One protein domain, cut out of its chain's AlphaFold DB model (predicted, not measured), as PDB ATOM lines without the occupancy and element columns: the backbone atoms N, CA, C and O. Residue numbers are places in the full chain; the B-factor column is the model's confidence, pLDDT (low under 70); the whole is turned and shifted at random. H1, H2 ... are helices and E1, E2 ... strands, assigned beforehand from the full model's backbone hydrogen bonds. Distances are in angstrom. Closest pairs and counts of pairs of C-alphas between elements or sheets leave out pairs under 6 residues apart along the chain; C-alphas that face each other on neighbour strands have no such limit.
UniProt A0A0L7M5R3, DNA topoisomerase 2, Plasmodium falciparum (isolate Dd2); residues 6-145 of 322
ATOM      1  N   PRO A   6      21.254  17.772  41.688       94.62
ATOM      2  CA  PRO A   6      19.818  17.594  41.459       94.62
ATOM      3  C   PRO A   6      19.029  18.903  41.340       94.62
ATOM      4  O   PRO A   6      18.090  18.959  40.557       94.62
ATOM      5  N   HIS A   7      19.407  19.965  42.060       95.50
ATOM      6  CA  HIS A   7      18.789  21.280  41.862       95.50
ATOM      7  C   HIS A   7      19.073  21.758  40.435       95.50
ATOM      8  O   HIS A   7      18.144  22.018  39.677       95.50
ATOM      9  N   MET A   8      20.349  21.789  40.046       93.38
ATOM     10  CA  MET A   8      20.788  22.278  38.740       93.38
ATOM     11  C   MET A   8      20.066  21.576  37.580       93.38
ATOM     12  O   MET A   8      19.467  22.227  36.731       93.38
ATOM     13  N   ILE A   9      20.069  20.241  37.542       93.44
ATOM     14  CA  ILE A   9      19.591  19.500  36.362       93.44
ATOM     15  C   ILE A   9      18.059  19.430  36.233       93.44
ATOM     16  O   ILE A   9      17.555  19.130  35.145       93.44
ATOM     17  N   PHE A  10      17.321  19.695  37.320       95.12
ATOM     18  CA  PHE A  10      15.852  19.668  37.360       95.12
ATOM     19  C   PHE A  10      15.200  21.056  37.486       95.12
ATOM     20  O   PHE A  10      14.011  21.178  37.185       95.12
ATOM     21  N   GLY A  11      15.953  22.079  37.901       92.81
ATOM     22  CA  GLY A  11      15.469  23.447  38.115       92.81
ATOM     23  C   GLY A  11      16.033  24.487  37.145       92.81
ATOM     24  O   GLY A  11      15.375  25.493  36.911       92.81
ATOM     25  N   GLU A  12      17.193  24.240  36.527       90.88
ATOM     26  CA  GLU A  12      17.815  25.188  35.594       90.88
ATOM     27  C   GLU A  12      17.673  24.707  34.145       90.88
ATOM     28  O   GLU A  12      17.965  23.550  33.811       90.88
ATOM     29  N   LEU A  13      17.213  25.592  33.258       87.56
ATOM     30  CA  LEU A  13      17.128  25.308  31.823       87.56
ATOM     31  C   LEU A  13      18.522  25.073  31.224       87.56
ATOM     32  O   LEU A  13      19.525  25.536  31.754       87.56
ATOM     33  N   LEU A  14      18.573  24.363  30.091       83.75
ATOM     34  CA  LEU A  14      19.818  24.097  29.354       83.75
ATOM     35  C   LEU A  14      20.895  23.367  30.180       83.75
ATOM     36  O   LEU A  14      22.092  23.599  30.031       83.75
ATOM     37  N   THR A  15      20.459  22.435  31.026       82.00
ATOM     38  CA  THR A  15      21.336  21.540  31.790       82.00
ATOM     39  C   THR A  15      21.179  20.096  31.308       82.00
ATOM     40  O   THR A  15      20.065  19.559  31.230       82.00
ATOM     41  N   SER A  16      22.296  19.470  30.935       80.62
ATOM     42  CA  SER A  16      22.360  18.120  30.367       80.62
ATOM     43  C   SER A  16      23.785  17.588  30.440       80.62
ATOM     44  O   SER A  16      24.723  18.327  30.159       80.62
ATOM     45  N   ASP A  17      23.932  16.286  30.667       78.50
ATOM     46  CA  ASP A  17      25.210  15.591  30.455       78.50
ATOM     47  C   ASP A  17      25.436  15.277  28.957       78.50
ATOM     48  O   ASP A  17      26.527  14.898  28.535       78.50
ATOM     49  N   ASN A  18      24.402  15.467  28.122       75.50
ATOM     50  CA  ASN A  18      24.378  15.061  26.712       75.50
ATOM     51  C   ASN A  18      24.833  16.152  25.711       75.50
ATOM     52  O   ASN A  18      24.438  16.083  24.552       75.50
ATOM     53  N   TYR A  19      25.593  17.172  26.136       75.88
ATOM     54  CA  TYR A  19      26.032  18.262  25.238       75.88
ATOM     55  C   TYR A  19      27.282  17.949  24.418       75.88
ATOM     56  O   TYR A  19      27.453  18.514  23.340       75.88
ATOM     57  N   ASP A  20      28.142  17.066  24.919       77.88
ATOM     58  CA  ASP A  20      29.299  16.609  24.160       77.88
ATOM     59  C   ASP A  20      28.896  15.473  23.212       77.88
ATOM     60  O   ASP A  20      28.562  14.369  23.649       77.88
ATOM     61  N   ASP A  21      28.892  15.778  21.918       77.94
ATOM     62  CA  ASP A  21      28.603  14.839  20.832       77.94
ATOM     63  C   ASP A  21      29.865  14.139  20.298       77.94
ATOM     64  O   ASP A  21      29.757  13.325  19.378       77.94
ATOM     65  N   ALA A  22      31.054  14.424  20.851       76.62
ATOM     66  CA  ALA A  22      32.265  13.661  20.549       76.62
ATOM     67  C   ALA A  22      32.197  12.230  21.111       76.62
ATOM     68  O   ALA A  22      32.856  11.328  20.595       76.62
ATOM     69  N   GLU A  23      31.383  12.013  22.146       82.94
ATOM     70  CA  GLU A  23      31.088  10.689  22.678       82.94
ATOM     71  C   GLU A  23      29.888  10.061  21.960       82.94
ATOM     72  O   GLU A  23      28.805  10.646  21.862       82.94
ATOM     73  N   ASP A  24      30.056   8.821  21.508       86.06
ATOM     74  CA  ASP A  24      28.966   8.036  20.940       86.06
ATOM     75  C   ASP A  24      27.983   7.614  22.039       86.06
ATOM     76  O   ASP A  24      28.279   6.753  22.872       86.06
ATOM     77  N   ARG A  25      26.775   8.190  22.029       88.31
ATOM     78  CA  ARG A  25      25.737   7.895  23.024       88.31
ATOM     79  C   ARG A  25      24.487   7.328  22.372       88.31
ATOM     80  O   ARG A  25      24.026   7.786  21.331       88.31
ATOM     81  N   ILE A  26      23.906   6.335  23.038       90.06
ATOM     82  CA  ILE A  26      22.619   5.711  22.685       90.06
ATOM     83  C   ILE A  26      21.507   6.128  23.655       90.06
ATOM     84  O   ILE A  26      20.538   5.404  23.873       90.06
ATOM     85  N   THR A  27      21.659   7.295  24.280       88.75
ATOM     86  CA  THR A  27      20.659   7.879  25.172       88.75
ATOM     87  C   THR A  27      19.561   8.577  24.366       88.75
ATOM     88  O   THR A  27      19.756   9.015  23.229       88.75
ATOM     89  N   GLY A  28      18.364   8.678  24.949       81.94
ATOM     90  CA  GLY A  28      17.280   9.474  24.366       81.94
ATOM     91  C   GLY A  28      17.426  10.978  24.644       81.94
ATOM     92  O   GLY A  28      16.943  11.814  23.877       81.94
ATOM     93  N   GLY A  29      18.078  11.362  25.746       83.69
ATOM     94  CA  GLY A  29      18.319  12.760  26.115       83.69
ATOM     95  C   GLY A  29      19.320  13.436  25.173       83.69
ATOM     96  O   GLY A  29      20.366  12.875  24.889       83.69
ATOM     97  N   ARG A  30      18.998  14.645  24.693       81.44
ATOM     98  CA  ARG A  30      19.876  15.433  23.803       81.44
ATOM     99  C   ARG A  30      19.989  16.871  24.313       81.44
ATOM    100  O   ARG A  30      21.003  17.268  24.864       81.44
ATOM    101  N   ASN A  31      18.870  17.592  24.300       81.56
ATOM    102  CA  ASN A  31      18.877  19.055  24.435       81.56
ATOM    103  C   ASN A  31      18.809  19.602  25.877       81.56
ATOM    104  O   ASN A  31      18.830  20.812  26.070       81.56
ATOM    105  N   GLY A  32      18.664  18.749  26.896       81.81
ATOM    106  CA  GLY A  32      18.604  19.213  28.290       81.81
ATOM    107  C   GLY A  32      17.316  19.925  28.707       81.81
ATOM    108  O   GLY A  32      17.332  20.642  29.696       81.81
ATOM    109  N   PHE A  33      16.196  19.741  28.000       85.06
ATOM    110  CA  PHE A  33      14.921  20.395  28.343       85.06
ATOM    111  C   PHE A  33      13.929  19.515  29.110       85.06
ATOM    112  O   PHE A  33      13.239  20.021  29.984       85.06
ATOM    113  N   GLY A  34      13.860  18.213  28.810       89.75
ATOM    114  CA  GLY A  34      12.715  17.354  29.165       89.75
ATOM    115  C   GLY A  34      12.243  17.473  30.618       89.75
ATOM    116  O   GLY A  34      11.098  17.836  30.857       89.75
ATOM    117  N   ALA A  35      13.146  17.262  31.578       93.12
ATOM    118  CA  ALA A  35      12.810  17.337  33.000       93.12
ATOM    119  C   ALA A  35      12.305  18.727  33.439       93.12
ATOM    120  O   ALA A  35      11.368  18.822  34.227       93.12
ATOM    121  N   LYS A  36      12.886  19.800  32.889       95.00
ATOM    122  CA  LYS A  36      12.487  21.178  33.201       95.00
ATOM    123  C   LYS A  36      11.146  21.526  32.578       95.00
ATOM    124  O   LYS A  36      10.354  22.199  33.213       95.00
ATOM    125  N   LEU A  37      10.857  21.042  31.368       95.94
ATOM    126  CA  LEU A  37       9.537  21.232  30.764       95.94
ATOM    127  C   LEU A  37       8.451  20.570  31.620       95.94
ATOM    128  O   LEU A  37       7.450  21.213  31.912       95.94
ATOM    129  N   THR A  38       8.671  19.346  32.113       97.31
ATOM    130  CA  THR A  38       7.737  18.720  33.065       97.31
ATOM    131  C   THR A  38       7.545  19.581  34.315       97.31
ATOM    132  O   THR A  38       6.410  19.780  34.741       97.31
ATOM    133  N   ASN A  39       8.623  20.135  34.872       98.12
ATOM    134  CA  ASN A  39       8.567  21.013  36.041       98.12
ATOM    135  C   ASN A  39       7.789  22.321  35.760       98.12
ATOM    136  O   ASN A  39       6.849  22.652  36.478       98.12
ATOM    137  N   ILE A  40       8.093  23.011  34.655       98.12
ATOM    138  CA  ILE A  40       7.404  24.236  34.209       98.12
ATOM    139  C   ILE A  40       5.901  23.992  34.015       98.12
ATOM    140  O   ILE A  40       5.078  24.822  34.388       98.12
ATOM    141  N   PHE A  41       5.506  22.837  33.484       98.12
ATOM    142  CA  PHE A  41       4.094  22.491  33.297       98.12
ATOM    143  C   PHE A  41       3.449  21.801  34.515       98.12
ATOM    144  O   PHE A  41       2.387  21.195  34.387       98.12
ATOM    145  N   SER A  42       4.052  21.908  35.704       98.44
ATOM    146  CA  SER A  42       3.527  21.334  36.949       98.44
ATOM    147  C   SER A  42       3.199  22.402  37.998       98.44
ATOM    148  O   SER A  42       3.904  23.402  38.138       98.44
ATOM    149  N   LYS A  43       2.142  22.163  38.784       98.25
ATOM    150  CA  LYS A  43       1.850  22.917  40.019       98.25
ATOM    151  C   LYS A  43       2.800  22.531  41.150       98.25
ATOM    152  O   LYS A  43       3.141  23.366  41.979       98.25
ATOM    153  N   GLU A  44       3.221  21.270  41.168       98.62
ATOM    154  CA  GLU A  44       4.168  20.709  42.131       98.62
ATOM    155  C   GLU A  44       5.078  19.710  41.411       98.62
ATOM    156  O   GLU A  44       4.594  18.866  40.657       98.62
ATOM    157  N   PHE A  45       6.384  19.787  41.649       98.75
ATOM    158  CA  PHE A  45       7.385  18.874  41.100       98.75
ATOM    159  C   PHE A  45       8.418  18.558  42.182       98.75
ATOM    160  O   PHE A  45       9.062  19.447  42.725       98.75
ATOM    161  N   ILE A  46       8.573  17.288  42.529       98.75
ATOM    162  CA  ILE A  46       9.393  16.820  43.646       98.75
ATOM    163  C   ILE A  46      10.453  15.878  43.097       98.75
ATOM    164  O   ILE A  46      10.133  14.881  42.446       98.75
ATOM    165  N   VAL A  47      11.710  16.156  43.430       98.62
ATOM    166  CA  VAL A  47      12.846  15.276  43.143       98.62
ATOM    167  C   VAL A  47      13.357  14.700  44.448       98.62
ATOM    168  O   VAL A  47      13.634  15.437  45.394       98.62
ATOM    169  N   GLN A  48      13.505  13.379  44.486       98.44
ATOM    170  CA  GLN A  48      14.181  12.661  45.558       98.44
ATOM    171  C   GLN A  48      15.299  11.797  44.984       98.44
ATOM    172  O   GLN A  48      15.058  11.023  44.059       98.44
ATOM    173  N   CYS A  49      16.490  11.889  45.569       98.12
ATOM    174  CA  CYS A  49      17.641  11.081  45.176       98.12
ATOM    175  C   CYS A  49      18.262  10.437  46.415       98.12
ATOM    176  O   CYS A  49      18.693  11.150  47.320       98.12
ATOM    177  N   GLY A  50      18.324   9.108  46.452       98.12
ATOM    178  CA  GLY A  50      19.118   8.377  47.438       98.12
ATOM    179  C   GLY A  50      20.516   8.122  46.888       98.12
ATOM    180  O   GLY A  50      20.634   7.560  45.804       98.12
ATOM    181  N   ASP A  51      21.552   8.522  47.626       97.56
ATOM    182  CA  ASP A  51      22.958   8.249  47.311       97.56
ATOM    183  C   ASP A  51      23.554   7.366  48.415       97.56
ATOM    184  O   ASP A  51      23.824   7.800  49.542       97.56
ATOM    185  N   SER A  52      23.741   6.093  48.080       97.00
ATOM    186  CA  SER A  52      24.260   5.063  48.971       97.00
ATOM    187  C   SER A  52      25.759   5.206  49.250       97.00
ATOM    188  O   SER A  52      26.221   4.692  50.273       97.00
ATOM    189  N   SER A  53      26.509   5.918  48.402       97.06
ATOM    190  CA  SER A  53      27.939   6.186  48.593       97.06
ATOM    191  C   SER A  53      28.156   7.294  49.624       97.06
ATOM    192  O   SER A  53      28.924   7.129  50.570       97.06
ATOM    193  N   ARG A  54      27.396   8.389  49.506       96.31
ATOM    194  CA  ARG A  54      27.438   9.529  50.436       96.31
ATOM    195  C   ARG A  54      26.605   9.303  51.693       96.31
ATOM    196  O   ARG A  54      26.724  10.075  52.642       96.31
ATOM    197  N   LYS A  55      25.764   8.264  51.704       97.81
ATOM    198  CA  LYS A  55      24.794   7.964  52.771       97.81
ATOM    199  C   LYS A  55      23.814   9.115  53.015       97.81
ATOM    200  O   LYS A  55      23.454   9.414  54.158       97.81
ATOM    201  N   LYS A  56      23.396   9.786  51.937       98.19
ATOM    202  CA  LYS A  56      22.486  10.939  51.981       98.19
ATOM    203  C   LYS A  56      21.303  10.743  51.044       98.19
ATOM    204  O   LYS A  56      21.451  10.207  49.953       98.19
ATOM    205  N   GLU A  57      20.135  11.203  51.474       98.38
ATOM    206  CA  GLU A  57      18.966  11.381  50.615       98.38
ATOM    207  C   GLU A  57      18.728  12.878  50.441       98.38
ATOM    208  O   GLU A  57      18.641  13.616  51.424       98.38
ATOM    209  N   PHE A  58      18.636  13.303  49.186       98.31
ATOM    210  CA  PHE A  58      18.235  14.640  48.768       98.31
ATOM    211  C   PHE A  58      16.734  14.644  48.480       98.31
ATOM    212  O   PHE A  58      16.242  13.746  47.796       98.31
ATOM    213  N   LYS A  59      16.015  15.673  48.933       98.56
ATOM    214  CA  LYS A  59      14.651  15.985  48.497       98.56
ATOM    215  C   LYS A  59      14.502  17.482  48.250       98.56
ATOM    216  O   LYS A  59      14.853  18.279  49.112       98.56
ATOM    217  N   MET A  60      13.917  17.859  47.121       98.44
ATOM    218  CA  MET A  60      13.586  19.250  46.813       98.44
ATOM    219  C   MET A  60      12.259  19.322  46.067       98.44
ATOM    220  O   MET A  60      11.925  18.409  45.309       98.44
ATOM    221  N   THR A  61      11.494  20.379  46.332       98.69
ATOM    222  CA  THR A  61      10.174  20.605  45.736       98.69
ATOM    223  C   THR A  61      10.170  21.935  45.003       98.69
ATOM    224  O   THR A  61      10.547  22.951  45.579       98.69
ATOM    225  N   TRP A  62       9.719  21.921  43.758       98.69
ATOM    226  CA  TRP A  62       9.369  23.088  42.965       98.69
ATOM    227  C   TRP A  62       7.851  23.230  42.931       98.69
ATOM    228  O   TRP A  62       7.121  22.234  42.953       98.69
ATOM    229  N   SER A  63       7.377  24.467  42.869       98.50
ATOM    230  CA  SER A  63       5.960  24.795  42.760       98.50
ATOM    231  C   SER A  63       5.741  25.981  41.828       98.50
ATOM    232  O   SER A  63       6.691  26.667  41.441       98.50
ATOM    233  N   ASP A  64       4.478  26.223  41.478       97.69
ATOM    234  CA  ASP A  64       4.057  27.345  40.634       97.69
ATOM    235  C   ASP A  64       4.854  27.405  39.323       97.69
ATOM    236  O   ASP A  64       5.544  28.386  39.034       97.69
ATOM    237  N   ASN A  65       4.792  26.327  38.534       98.31
ATOM    238  CA  ASN A  65       5.411  26.257  37.210       98.31
ATOM    239  C   ASN A  65       6.933  26.492  37.239       98.31
ATOM    240  O   ASN A  65       7.469  27.228  36.411       98.31
ATOM    241  N   MET A  66       7.621  25.871  38.204       97.75
ATOM    242  CA  MET A  66       9.064  26.003  38.463       97.75
ATOM    243  C   MET A  66       9.514  27.388  38.973       97.75
ATOM    244  O   MET A  66      10.699  27.577  39.234       97.75
ATOM    245  N   SER A  67       8.608  28.355  39.166       97.25
ATOM    246  CA  SER A  67       8.975  29.715  39.604       97.25
ATOM    247  C   SER A  67       9.364  29.810  41.082       97.25
ATOM    248  O   SER A  67      10.044  30.755  41.485       97.25
ATOM    249  N   LYS A  68       8.945  28.835  41.893       97.75
ATOM    250  CA  LYS A  68       9.285  28.733  43.314       97.75
ATOM    251  C   LYS A  68       9.891  27.373  43.606       97.75
ATOM    252  O   LYS A  68       9.543  26.375  42.974       97.75
ATOM    253  N   PHE A  69      10.761  27.324  44.607       97.69
ATOM    254  CA  PHE A  69      11.352  26.081  45.078       97.69
ATOM    255  C   PHE A  69      11.665  26.131  46.573       97.69
ATOM    256  O   PHE A  69      11.871  27.198  47.147       97.69
ATOM    257  N   SER A  70      11.675  24.961  47.210       97.62
ATOM    258  CA  SER A  70      12.076  24.794  48.606       97.62
ATOM    259  C   SER A  70      13.597  24.767  48.747       97.62
ATOM    260  O   SER A  70      14.304  24.376  47.821       97.62
ATOM    261  N   GLU A  71      14.105  25.023  49.950       96.94
ATOM    262  CA  GLU A  71      15.473  24.618  50.285       96.94
ATOM    263  C   GLU A  71      15.649  23.092  50.112       96.94
ATOM    264  O   GLU A  71      14.689  22.327  50.310       96.94
ATOM    265  N   PRO A  72      16.849  22.616  49.729       96.81
ATOM    266  CA  PRO A  72      17.122  21.194  49.607       96.81
ATOM    267  C   PRO A  72      17.119  20.534  50.990       96.81
ATOM    268  O   PRO A  72      17.905  20.872  51.874       96.81
ATOM    269  N   HIS A  73      16.256  19.539  51.174       97.75
ATOM    270  CA  HIS A  73      16.206  18.741  52.388       97.75
ATOM    271  C   HIS A  73      17.153  17.545  52.270       97.75
ATOM    272  O   HIS A  73      16.912  16.624  51.487       97.75
ATOM    273  N   ILE A  74      18.230  17.561  53.058       98.06
ATOM    274  CA  ILE A  74      19.228  16.491  53.105       98.06
ATOM    275  C   ILE A  74      19.078  15.711  54.409       98.06
ATOM    276  O   ILE A  74      19.180  16.287  55.492       98.06
ATOM    277  N   LYS A  75      18.909  14.390  54.322       97.56
ATOM    278  CA  LYS A  75      18.882  13.500  55.497       97.56
ATOM    279  C   LYS A  75      19.822  12.308  55.332       97.56
ATOM    280  O   LYS A  75      20.277  12.009  54.230       97.56
ATOM    281  N   ASN A  76      20.117  11.622  56.435       98.12
ATOM    282  CA  ASN A  76      20.882  10.373  56.401       98.12
ATOM    283  C   ASN A  76      20.094   9.274  55.672       98.12
ATOM    284  O   ASN A  76      18.878   9.165  55.830       98.12
ATOM    285  N   TYR A  77      20.798   8.455  54.891       98.12
ATOM    286  CA  TYR A  77      20.211   7.420  54.047       98.12
ATOM    287  C   TYR A  77      21.112   6.190  53.959       98.12
ATOM    288  O   TYR A  77      22.297   6.307  53.663       98.12
ATOM    289  N   ASN A  78      20.540   5.004  54.178       97.19
ATOM    290  CA  ASN A  78      21.268   3.729  54.172       97.19
ATOM    291  C   ASN A  78      20.726   2.723  53.139       97.19
ATOM    292  O   ASN A  78      21.089   1.550  53.185       97.19
ATOM    293  N   GLY A  79      19.842   3.154  52.234       97.31
ATOM    294  CA  GLY A  79      19.288   2.294  51.186       97.31
ATOM    295  C   GLY A  79      20.142   2.254  49.912       97.31
ATOM    296  O   GLY A  79      21.308   2.650  49.912       97.31
ATOM    297  N   LYS A  80      19.550   1.748  48.823       97.94
ATOM    298  CA  LYS A  80      20.171   1.658  47.489       97.94
ATOM    299  C   LYS A  80      20.003   2.958  46.706       97.94
ATOM    300  O   LYS A  80      19.063   3.700  46.957       97.94
ATOM    301  N   ASP A  81      20.856   3.193  45.716       98.19
ATOM    302  CA  ASP A  81      20.710   4.366  44.854       98.19
ATOM    303  C   ASP A  81      19.343   4.384  44.162       98.19
ATOM    304  O   ASP A  81      18.873   3.363  43.649       98.19
ATOM    305  N   TYR A  82      18.699   5.549  44.153       98.06
ATOM    306  CA  TYR A  82      17.446   5.744  43.434       98.06
ATOM    307  C   TYR A  82      17.246   7.204  43.043       98.06
ATOM    308  O   TYR A  82      17.736   8.117  43.708       98.06
ATOM    309  N   VAL A  83      16.444   7.410  42.001       97.88
ATOM    310  CA  VAL A  83      15.855   8.703  41.653       97.88
ATOM    311  C   VAL A  83      14.346   8.516  41.597       97.88
ATOM    312  O   VAL A  83      13.851   7.593  40.954       97.88
ATOM    313  N   LYS A  84      13.611   9.382  42.287       98.31
ATOM    314  CA  LYS A  84      12.152   9.430  42.255       98.31
ATOM    315  C   LYS A  84      11.721  10.842  41.901       98.31
ATOM    316  O   LYS A  84      12.054  11.792  42.608       98.31
ATOM    317  N   VAL A  85      10.951  10.947  40.827       98.44
ATOM    318  CA  VAL A  85      10.274  12.177  40.419       98.44
ATOM    319  C   VAL A  85       8.790  12.005  40.714       98.44
ATOM    320  O   VAL A  85       8.206  10.965  40.416       98.44
ATOM    321  N   THR A  86       8.178  12.989  41.357       98.62
ATOM    322  CA  THR A  86       6.730  13.052  41.594       98.62
ATOM    323  C   THR A  86       6.258  14.415  41.140       98.62
ATOM    324  O   THR A  86       6.887  15.406  41.485       98.62
ATOM    325  N   PHE A  87       5.190  14.491  40.357       98.44
ATOM    326  CA  PHE A  87       4.708  15.767  39.848       98.44
ATOM    327  C   PHE A  87       3.188  15.791  39.770       98.44
ATOM    328  O   PHE A  87       2.547  14.749  39.638       98.44
ATOM    329  N   LYS A  88       2.629  16.995  39.863       98.19
ATOM    330  CA  LYS A  88       1.211  17.291  39.670       98.19
ATOM    331  C   LYS A  88       1.096  18.276  38.510       98.19
ATOM    332  O   LYS A  88       1.442  19.447  38.703       98.19
ATOM    333  N   PRO A  89       0.653  17.832  37.324       97.94
ATOM    334  CA  PRO A  89       0.504  18.707  36.169       97.94
ATOM    335  C   PRO A  89      -0.400  19.898  36.453       97.94
ATOM    336  O   PRO A  89      -1.379  19.808  37.194       97.94
ATOM    337  N   ASP A  90      -0.085  21.020  35.822       98.19
ATOM    338  CA  ASP A  90      -0.969  22.172  35.792       98.19
ATOM    339  C   ASP A  90      -2.021  21.996  34.693       98.19
ATOM    340  O   ASP A  90      -1.904  22.555  33.604       98.19
ATOM    341  N   LEU A  91      -3.040  21.178  34.982       97.50
ATOM    342  CA  LEU A  91      -4.103  20.806  34.035       97.50
ATOM    343  C   LEU A  91      -4.792  22.018  33.390       97.50
ATOM    344  O   LEU A  91      -5.120  21.985  32.205       97.50
ATOM    345  N   ASN A  92      -4.889  23.139  34.111       97.50
ATOM    346  CA  ASN A  92      -5.468  24.377  33.595       97.50
ATOM    347  C   ASN A  92      -4.713  24.909  32.363       97.50
ATOM    348  O   ASN A  92      -5.335  25.466  31.462       97.50
ATOM    349  N   LYS A  93      -3.385  24.718  32.280       97.19
ATOM    350  CA  LYS A  93      -2.590  25.108  31.095       97.19
ATOM    351  C   LYS A  93      -2.893  24.256  29.865       97.19
ATOM    352  O   LYS A  93      -2.581  24.675  28.755       97.19
ATOM    353  N   PHE A  94      -3.491  23.090  30.071       96.50
ATOM    354  CA  PHE A  94      -3.909  22.167  29.023       96.50
ATOM    355  C   PHE A  94      -5.412  22.262  28.729       96.50
ATOM    356  O   PHE A  94      -5.914  21.499  27.915       96.50
ATOM    357  N   GLY A  95      -6.133  23.193  29.371       97.06
ATOM    358  CA  GLY A  95      -7.587  23.296  29.240       97.06
ATOM    359  C   GLY A  95      -8.336  22.123  29.877       97.06
ATOM    360  O   GLY A  95      -9.458  21.836  29.478       97.06
ATOM    361  N   MET A  96      -7.715  21.444  30.846       96.81
ATOM    362  CA  MET A  96      -8.243  20.246  31.498       96.81
ATOM    363  C   MET A  96      -8.554  20.527  32.970       96.81
ATOM    364  O   MET A  96      -7.848  21.289  33.635       96.81
ATOM    365  N   THR A  97      -9.584  19.874  33.498       95.94
ATOM    366  CA  THR A  97      -9.921  19.886  34.933       95.94
ATOM    367  C   THR A  97      -9.446  18.625  35.646       95.94
ATOM    368  O   THR A  97      -9.083  18.680  36.820       95.94
ATOM    369  N   GLU A  98      -9.401  17.510  34.924       96.12
ATOM    370  CA  GLU A  98      -8.975  16.195  35.393       96.12
ATOM    371  C   GLU A  98      -8.233  15.443  34.282       96.12
ATOM    372  O   GLU A  98      -8.162  15.918  33.149       96.12
ATOM    373  N   MET A  99      -7.628  14.307  34.627       95.19
ATOM    374  CA  MET A  99      -7.137  13.349  33.641       95.19
ATOM    375  C   MET A  99      -8.258  12.350  33.382       95.19
ATOM    376  O   MET A  99      -8.587  11.586  34.281       95.19
ATOM    377  N   ASP A 100      -8.847  12.410  32.193       95.62
ATOM    378  CA  ASP A 100      -9.860  11.454  31.750       95.62
ATOM    379  C   ASP A 100      -9.253  10.091  31.366       95.62
ATOM    380  O   ASP A 100      -8.031   9.905  31.304       95.62
ATOM    381  N   ASP A 101     -10.129   9.124  31.095       96.56
ATOM    382  CA  ASP A 101      -9.741   7.756  30.739       96.56
ATOM    383  C   ASP A 101      -8.885   7.705  29.458       96.56
ATOM    384  O   ASP A 101      -8.017   6.836  29.321       96.56
ATOM    385  N   ASP A 102      -9.078   8.648  28.530       95.06
ATOM    386  CA  ASP A 102      -8.338   8.719  27.267       95.06
ATOM    387  C   ASP A 102      -6.875   9.117  27.501       95.06
ATOM    388  O   ASP A 102      -5.949   8.432  27.036       95.06
ATOM    389  N   ILE A 103      -6.625  10.198  28.255       94.75
ATOM    390  CA  ILE A 103      -5.251  10.605  28.568       94.75
ATOM    391  C   ILE A 103      -4.566   9.578  29.471       94.75
ATOM    392  O   ILE A 103      -3.380   9.286  29.277       94.75
ATOM    393  N   GLU A 104      -5.297   8.991  30.420       95.69
ATOM    394  CA  GLU A 104      -4.768   7.944  31.290       95.69
ATOM    395  C   GLU A 104      -4.356   6.717  30.469       95.69
ATOM    396  O   GLU A 104      -3.229   6.232  30.606       95.69
ATOM    397  N   SER A 105      -5.195   6.287  29.524       96.06
ATOM    398  CA  SER A 105      -4.897   5.182  28.609       96.06
ATOM    399  C   SER A 105      -3.648   5.446  27.769       96.06
ATOM    400  O   SER A 105      -2.798   4.561  27.615       96.06
ATOM    401  N   LEU A 106      -3.465   6.673  27.271       95.56
ATOM    402  CA  LEU A 106      -2.253   7.056  26.543       95.56
ATOM    403  C   LEU A 106      -1.003   7.008  27.433       95.56
ATOM    404  O   LEU A 106       0.041   6.496  27.005       95.56
ATOM    405  N   LEU A 107      -1.087   7.492  28.675       96.50
ATOM    406  CA  LEU A 107       0.015   7.432  29.639       96.50
ATOM    407  C   LEU A 107       0.343   5.984  30.021       96.50
ATOM    408  O   LEU A 107       1.516   5.599  30.014       96.50
ATOM    409  N   PHE A 108      -0.666   5.149  30.267       97.31
ATOM    410  CA  PHE A 108      -0.495   3.725  30.555       97.31
ATOM    411  C   PHE A 108       0.149   3.004  29.384       97.31
ATOM    412  O   PHE A 108       1.177   2.343  29.564       97.31
ATOM    413  N   LYS A 109      -0.353   3.216  28.163       96.31
ATOM    414  CA  LYS A 109       0.282   2.716  26.943       96.31
ATOM    415  C   LYS A 109       1.755   3.125  26.899       96.31
ATOM    416  O   LYS A 109       2.605   2.346  26.473       96.31
ATOM    417  N   ARG A 110       2.128   4.341  27.320       96.75
ATOM    418  CA  ARG A 110       3.544   4.765  27.363       96.75
ATOM    419  C   ARG A 110       4.394   4.001  28.365       96.75
ATOM    420  O   ARG A 110       5.552   3.733  28.049       96.75
ATOM    421  N   VAL A 111       3.827   3.549  29.474       97.69
ATOM    422  CA  VAL A 111       4.515   2.641  30.399       97.69
ATOM    423  C   VAL A 111       4.701   1.243  29.786       97.69
ATOM    424  O   VAL A 111       5.777   0.661  29.925       97.69
ATOM    425  N   TYR A 112       3.720   0.735  29.034       97.31
ATOM    426  CA  TYR A 112       3.858  -0.527  28.285       97.31
ATOM    427  C   TYR A 112       4.932  -0.458  27.192       97.31
ATOM    428  O   TYR A 112       5.717  -1.394  27.045       97.31
ATOM    429  N   ASP A 113       5.026   0.659  26.467       97.25
ATOM    430  CA  ASP A 113       6.086   0.873  25.474       97.25
ATOM    431  C   ASP A 113       7.484   0.821  26.110       97.25
ATOM    432  O   ASP A 113       8.397   0.208  25.553       97.25
ATOM    433  N   LEU A 114       7.663   1.396  27.305       95.88
ATOM    434  CA  LEU A 114       8.920   1.262  28.050       95.88
ATOM    435  C   LEU A 114       9.180  -0.195  28.453       95.88
ATOM    436  O   LEU A 114      10.304  -0.672  28.323       95.88
ATOM    437  N   ALA A 115       8.158  -0.939  28.878       96.12
ATOM    438  CA  ALA A 115       8.313  -2.356  29.213       96.12
ATOM    439  C   ALA A 115       8.720  -3.220  28.004       96.12
ATOM    440  O   ALA A 115       9.459  -4.187  28.164       96.12
ATOM    441  N   GLY A 116       8.262  -2.866  26.798       95.81
ATOM    442  CA  GLY A 116       8.613  -3.561  25.557       95.81
ATOM    443  C   GLY A 116       9.974  -3.186  24.976       95.81
ATOM    444  O   GLY A 116      10.570  -3.978  24.248       95.81
ATOM    445  N   THR A 117      10.471  -1.984  25.268       94.75
ATOM    446  CA  THR A 117      11.667  -1.431  24.605       94.75
ATOM    447  C   THR A 117      12.886  -1.350  25.514       94.75
ATOM    448  O   THR A 117      14.014  -1.367  25.018       94.75
ATOM    449  N   CYS A 118      12.690  -1.291  26.831       87.56
ATOM    450  CA  CYS A 118      13.761  -1.216  27.816       87.56
ATOM    451  C   CYS A 118      14.085  -2.605  28.385       87.56
ATOM    452  O   CYS A 118      13.204  -3.422  28.627       87.56
ATOM    453  N   SER A 119      15.353  -2.865  28.710       83.81
ATOM    454  CA  SER A 119      15.784  -4.137  29.320       83.81
ATOM    455  C   SER A 119      15.603  -4.176  30.848       83.81
ATOM    456  O   SER A 119      16.424  -4.752  31.561       83.81
ATOM    457  N   VAL A 120      14.553  -3.537  31.375       90.81
ATOM    458  CA  VAL A 120      14.294  -3.418  32.820       90.81
ATOM    459  C   VAL A 120      12.890  -3.884  33.181       90.81
ATOM    460  O   VAL A 120      11.979  -3.892  32.361       90.81
ATOM    461  N   ARG A 121      12.694  -4.263  34.448       94.38
ATOM    462  CA  ARG A 121      11.358  -4.573  34.974       94.38
ATOM    463  C   ARG A 121      10.578  -3.277  35.169       94.38
ATOM    464  O   ARG A 121      11.043  -2.399  35.891       94.38
ATOM    465  N   VAL A 122       9.385  -3.210  34.589       96.69
ATOM    466  CA  VAL A 122       8.497  -2.049  34.678       96.69
ATOM    467  C   VAL A 122       7.278  -2.386  35.536       96.69
ATOM    468  O   VAL A 122       6.715  -3.480  35.435       96.69
ATOM    469  N   TYR A 123       6.901  -1.443  36.398       97.38
ATOM    470  CA  TYR A 123       5.736  -1.532  37.272       97.38
ATOM    471  C   TYR A 123       4.828  -0.335  37.003       97.38
ATOM    472  O   TYR A 123       5.313   0.791  36.913       97.38
ATOM    473  N   LEU A 124       3.526  -0.587  36.911       97.56
ATOM    474  CA  LEU A 124       2.481   0.423  36.801       97.56
ATOM    475  C   LEU A 124       1.555   0.264  38.004       97.56
ATOM    476  O   LEU A 124       1.066  -0.832  38.256       97.56
ATOM    477  N   ASN A 125       1.374   1.330  38.787       96.69
ATOM    478  CA  ASN A 125       0.526   1.330  39.987       96.69
ATOM    479  C   ASN A 125       0.825   0.164  40.956       96.69
ATOM    480  O   ASN A 125      -0.066  -0.434  41.549       96.69
ATOM    481  N   GLY A 126       2.111  -0.182  41.103       96.62
ATOM    482  CA  GLY A 126       2.581  -1.279  41.960       96.62
ATOM    483  C   GLY A 126       2.531  -2.669  41.317       96.62
ATOM    484  O   GLY A 126       3.193  -3.585  41.806       96.62
ATOM    485  N   GLN A 127       1.840  -2.834  40.189       97.69
ATOM    486  CA  GLN A 127       1.750  -4.100  39.471       97.69
ATOM    487  C   GLN A 127       2.854  -4.221  38.419       97.69
ATOM    488  O   GLN A 127       3.083  -3.319  37.614       97.69
ATOM    489  N   ARG A 128       3.549  -5.361  38.399       96.62
ATOM    490  CA  ARG A 128       4.554  -5.653  37.370       96.62
ATOM    491  C   ARG A 128       3.871  -5.903  36.026       96.62
ATOM    492  O   ARG A 128       3.015  -6.781  35.939       96.62
ATOM    493  N   LEU A 129       4.316  -5.215  34.975       96.56
ATOM    494  CA  LEU A 129       3.831  -5.474  33.620       96.56
ATOM    495  C   LEU A 129       4.374  -6.809  33.090       96.56
ATOM    496  O   LEU A 129       5.559  -7.119  33.235       96.56
ATOM    497  N   ALA A 130       3.502  -7.596  32.456       93.94
ATOM    498  CA  ALA A 130       3.811  -8.923  31.918       93.94
ATOM    499  C   ALA A 130       4.437  -8.887  30.507       93.94
ATOM    500  O   ALA A 130       4.320  -9.845  29.746       93.94
ATOM    501  N   VAL A 131       5.120  -7.794  30.163       94.75
ATOM    502  CA  VAL A 131       5.871  -7.637  28.911       94.75
ATOM    503  C   VAL A 131       7.321  -8.038  29.173       94.75
ATOM    504  O   VAL A 131       7.960  -7.511  30.084       94.75
ATOM    505  N   LYS A 132       7.822  -9.032  28.434       90.75
ATOM    506  CA  LYS A 132       9.151  -9.633  28.660       90.75
ATOM    507  C   LYS A 132      10.215  -9.060  27.734       90.75
ATOM    508  O   LYS A 132      11.367  -8.918  28.131       90.75
ATOM    509  N   ASP A 133       9.819  -8.802  26.500       93.62
ATOM    510  CA  ASP A 133      10.659  -8.350  25.401       93.62
ATOM    511  C   ASP A 133       9.812  -7.637  24.337       93.62
ATOM    512  O   ASP A 133       8.577  -7.601  24.410       93.62
ATOM    513  N   PHE A 134      10.483  -7.088  23.325       96.44
ATOM    514  CA  PHE A 134       9.827  -6.361  22.246       96.44
ATOM    515  C   PHE A 134       8.838  -7.232  21.464       96.44
ATOM    516  O   PHE A 134       7.766  -6.761  21.096       96.44
ATOM    517  N   LYS A 135       9.129  -8.524  21.273       94.06
ATOM    518  CA  LYS A 135       8.210  -9.454  20.603       94.06
ATOM    519  C   LYS A 135       6.896  -9.604  21.379       94.06
ATOM    520  O   LYS A 135       5.828  -9.477  20.792       94.06
ATOM    521  N   SER A 136       6.965  -9.812  22.695       93.75
ATOM    522  CA  SER A 136       5.780  -9.907  23.561       93.75
ATOM    523  C   SER A 136       4.994  -8.595  23.651       93.75
ATOM    524  O   SER A 136       3.787  -8.621  23.862       93.75
ATOM    525  N   TYR A 137       5.667  -7.456  23.467       96.50
ATOM    526  CA  TYR A 137       5.023  -6.154  23.337       96.50
ATOM    527  C   TYR A 137       4.245  -6.035  22.020       96.50
ATOM    528  O   TYR A 137       3.086  -5.633  22.033       96.50
ATOM    529  N   VAL A 138       4.843  -6.440  20.894       96.38
ATOM    530  CA  VAL A 138       4.161  -6.459  19.588       96.38
ATOM    531  C   VAL A 138       2.951  -7.397  19.603       96.38
ATOM    532  O   VAL A 138       1.927  -7.089  19.000       96.38
ATOM    533  N   ASP A 139       3.015  -8.500  20.351       94.12
ATOM    534  CA  ASP A 139       1.881  -9.414  20.504       94.12
ATOM    535  C   ASP A 139       0.631  -8.740  21.088       94.12
ATOM    536  O   ASP A 139      -0.471  -9.191  20.785       94.12
ATOM    537  N   LEU A 140       0.771  -7.670  21.881       94.31
ATOM    538  CA  LEU A 140      -0.376  -6.905  22.386       94.31
ATOM    539  C   LEU A 140      -1.151  -6.242  21.241       94.31
ATOM    540  O   LEU A 140      -2.370  -6.255  21.248       94.31
ATOM    541  N   TYR A 141      -0.456  -5.752  20.213       93.44
ATOM    542  CA  TYR A 141      -1.101  -5.166  19.036       93.44
ATOM    543  C   TYR A 141      -1.799  -6.216  18.183       93.44
ATOM    544  O   TYR A 141      -2.908  -6.013  17.701       93.44
ATOM    545  N   LEU A 142      -1.123  -7.335  17.931       89.50
ATOM    546  CA  LEU A 142      -1.591  -8.289  16.931       89.50
ATOM    547  C   LEU A 142      -2.720  -9.188  17.456       89.50
ATOM    548  O   LEU A 142      -3.561  -9.626  16.674       89.50
ATOM    549  N   LYS A 143      -2.779  -9.425  18.772       80.38
ATOM    550  CA  LYS A 143      -3.889 -10.156  19.400       80.38
ATOM    551  C   LYS A 143      -5.207  -9.386  19.326       80.38
ATOM    552  O   LYS A 143      -6.230  -9.997  19.033       80.38
ATOM    553  N   ASP A 144      -5.177  -8.068  19.503       60.50
ATOM    554  CA  ASP A 144      -6.392  -7.245  19.483       60.50
ATOM    555  C   ASP A 144      -7.005  -7.158  18.071       60.50
ATOM    556  O   ASP A 144      -8.211  -7.337  17.908       60.50
ATOM    557  N   ASN A 145      -6.176  -7.083  17.021       52.84
ATOM    558  CA  ASN A 145      -6.646  -7.110  15.624       52.84
ATOM    559  C   ASN A 145      -7.342  -8.420  15.207       52.84
ATOM    560  O   ASN A 145      -8.023  -8.468  14.184       52.84
TER     561      ASN A 145
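Overview. This is residues 6 to 145 of the 322 residues of the protein "DNA topoisomerase 2" of Plasmodium falciparum (isolate Dd2) (UniProt A0A0L7M5R3). What does the model look like? It has two lobes: an antiparallel sheet of four strands with the short helices H1 and H2 over one face and no named helix over the other, and, away from it, a hairpin of the helices H4 and H5. Residues 90 to 100, with the short helix H3, join the lobes. What is it made of? The printed part has 140 residues, with five named helices and four named strands in the order H1 H2 E1 E2 E3 E4 H3 H4 H5; the class is mixed and the sheet's order is E3 E2 E1 E4. The whole is loose, with a radius of gyration of the C-alphas of 17.8 A and spans of 52 by 39 by 36 A.

Arrangement. How do the first helices stand? H1, residues 6 to 11, touches H2, residues 34 to 40, at a steep tilt of 65 degrees, the same way; their closest C-alphas, of Phe 10 and Lys 36, are 5.6 A apart. Both are on the same face of the sheet of E1, residues 42 to 51, E2, residues 56 to 63, E3, residues 73 to 76, and E4, residues 82 to 89, at heights over the sheet of 9.1 A for H1 and 9.2 A for H2. How are the strands paired? E1, E2 and E3 form a meander, each strand the antiparallel neighbour of the one before, with N 47 and O 60 at 2.9 A and N 59 and O 73 at 2.9 A. E4 is the antiparallel neighbour of E1, with N 46 and O 86 at 2.7 A, and the four form a Greek key, a meander whose first strand pairs with the fourth. What follows? H3, residues 91 to 94, is only just not on the sheet, with 4 pairs of C-alphas within 10 A. H4, residues 101 to 117, and H5, residues 134 to 145, form a helical hairpin, opposite ways at a steep tilt of 40 degrees; residues 112 to 117 touch residues 134 to 138, and the closest C-alphas, of Gly 116 and Phe 134, are 4.5 A apart. Are the helix backbones complete? Every O i to N i+4 pair is within hydrogen-bond range in H1, H2 and H4, and 4 of 8 are in H5; H3 is too short for such a pair.

Along the chain. Where are the ends? H1 begins at C-alpha 6 at (19.818, 17.594, 41.459), and H5 ends at C-alpha 145 at (-6.646, -7.110, 15.624). How long are the longer elements? From first to last C-alpha, E1 measures 25.6 A, H4 24.1 A, E2 23.5 A, E4 22.5 A and H5 17.8 A.

Size, cuts and confidence. How large is it? The two C-alphas farthest apart, of Asn 76 and Asn 145, are 52.2 A apart, and the printed part has no cut. Which links are long? Those from H1 to H2, 22 residues, and from H4 to H5, 16 residues, are long. Where is confidence low? The mean pLDDT of the printed part is 93.6, and residues 144 to 145 are under 70.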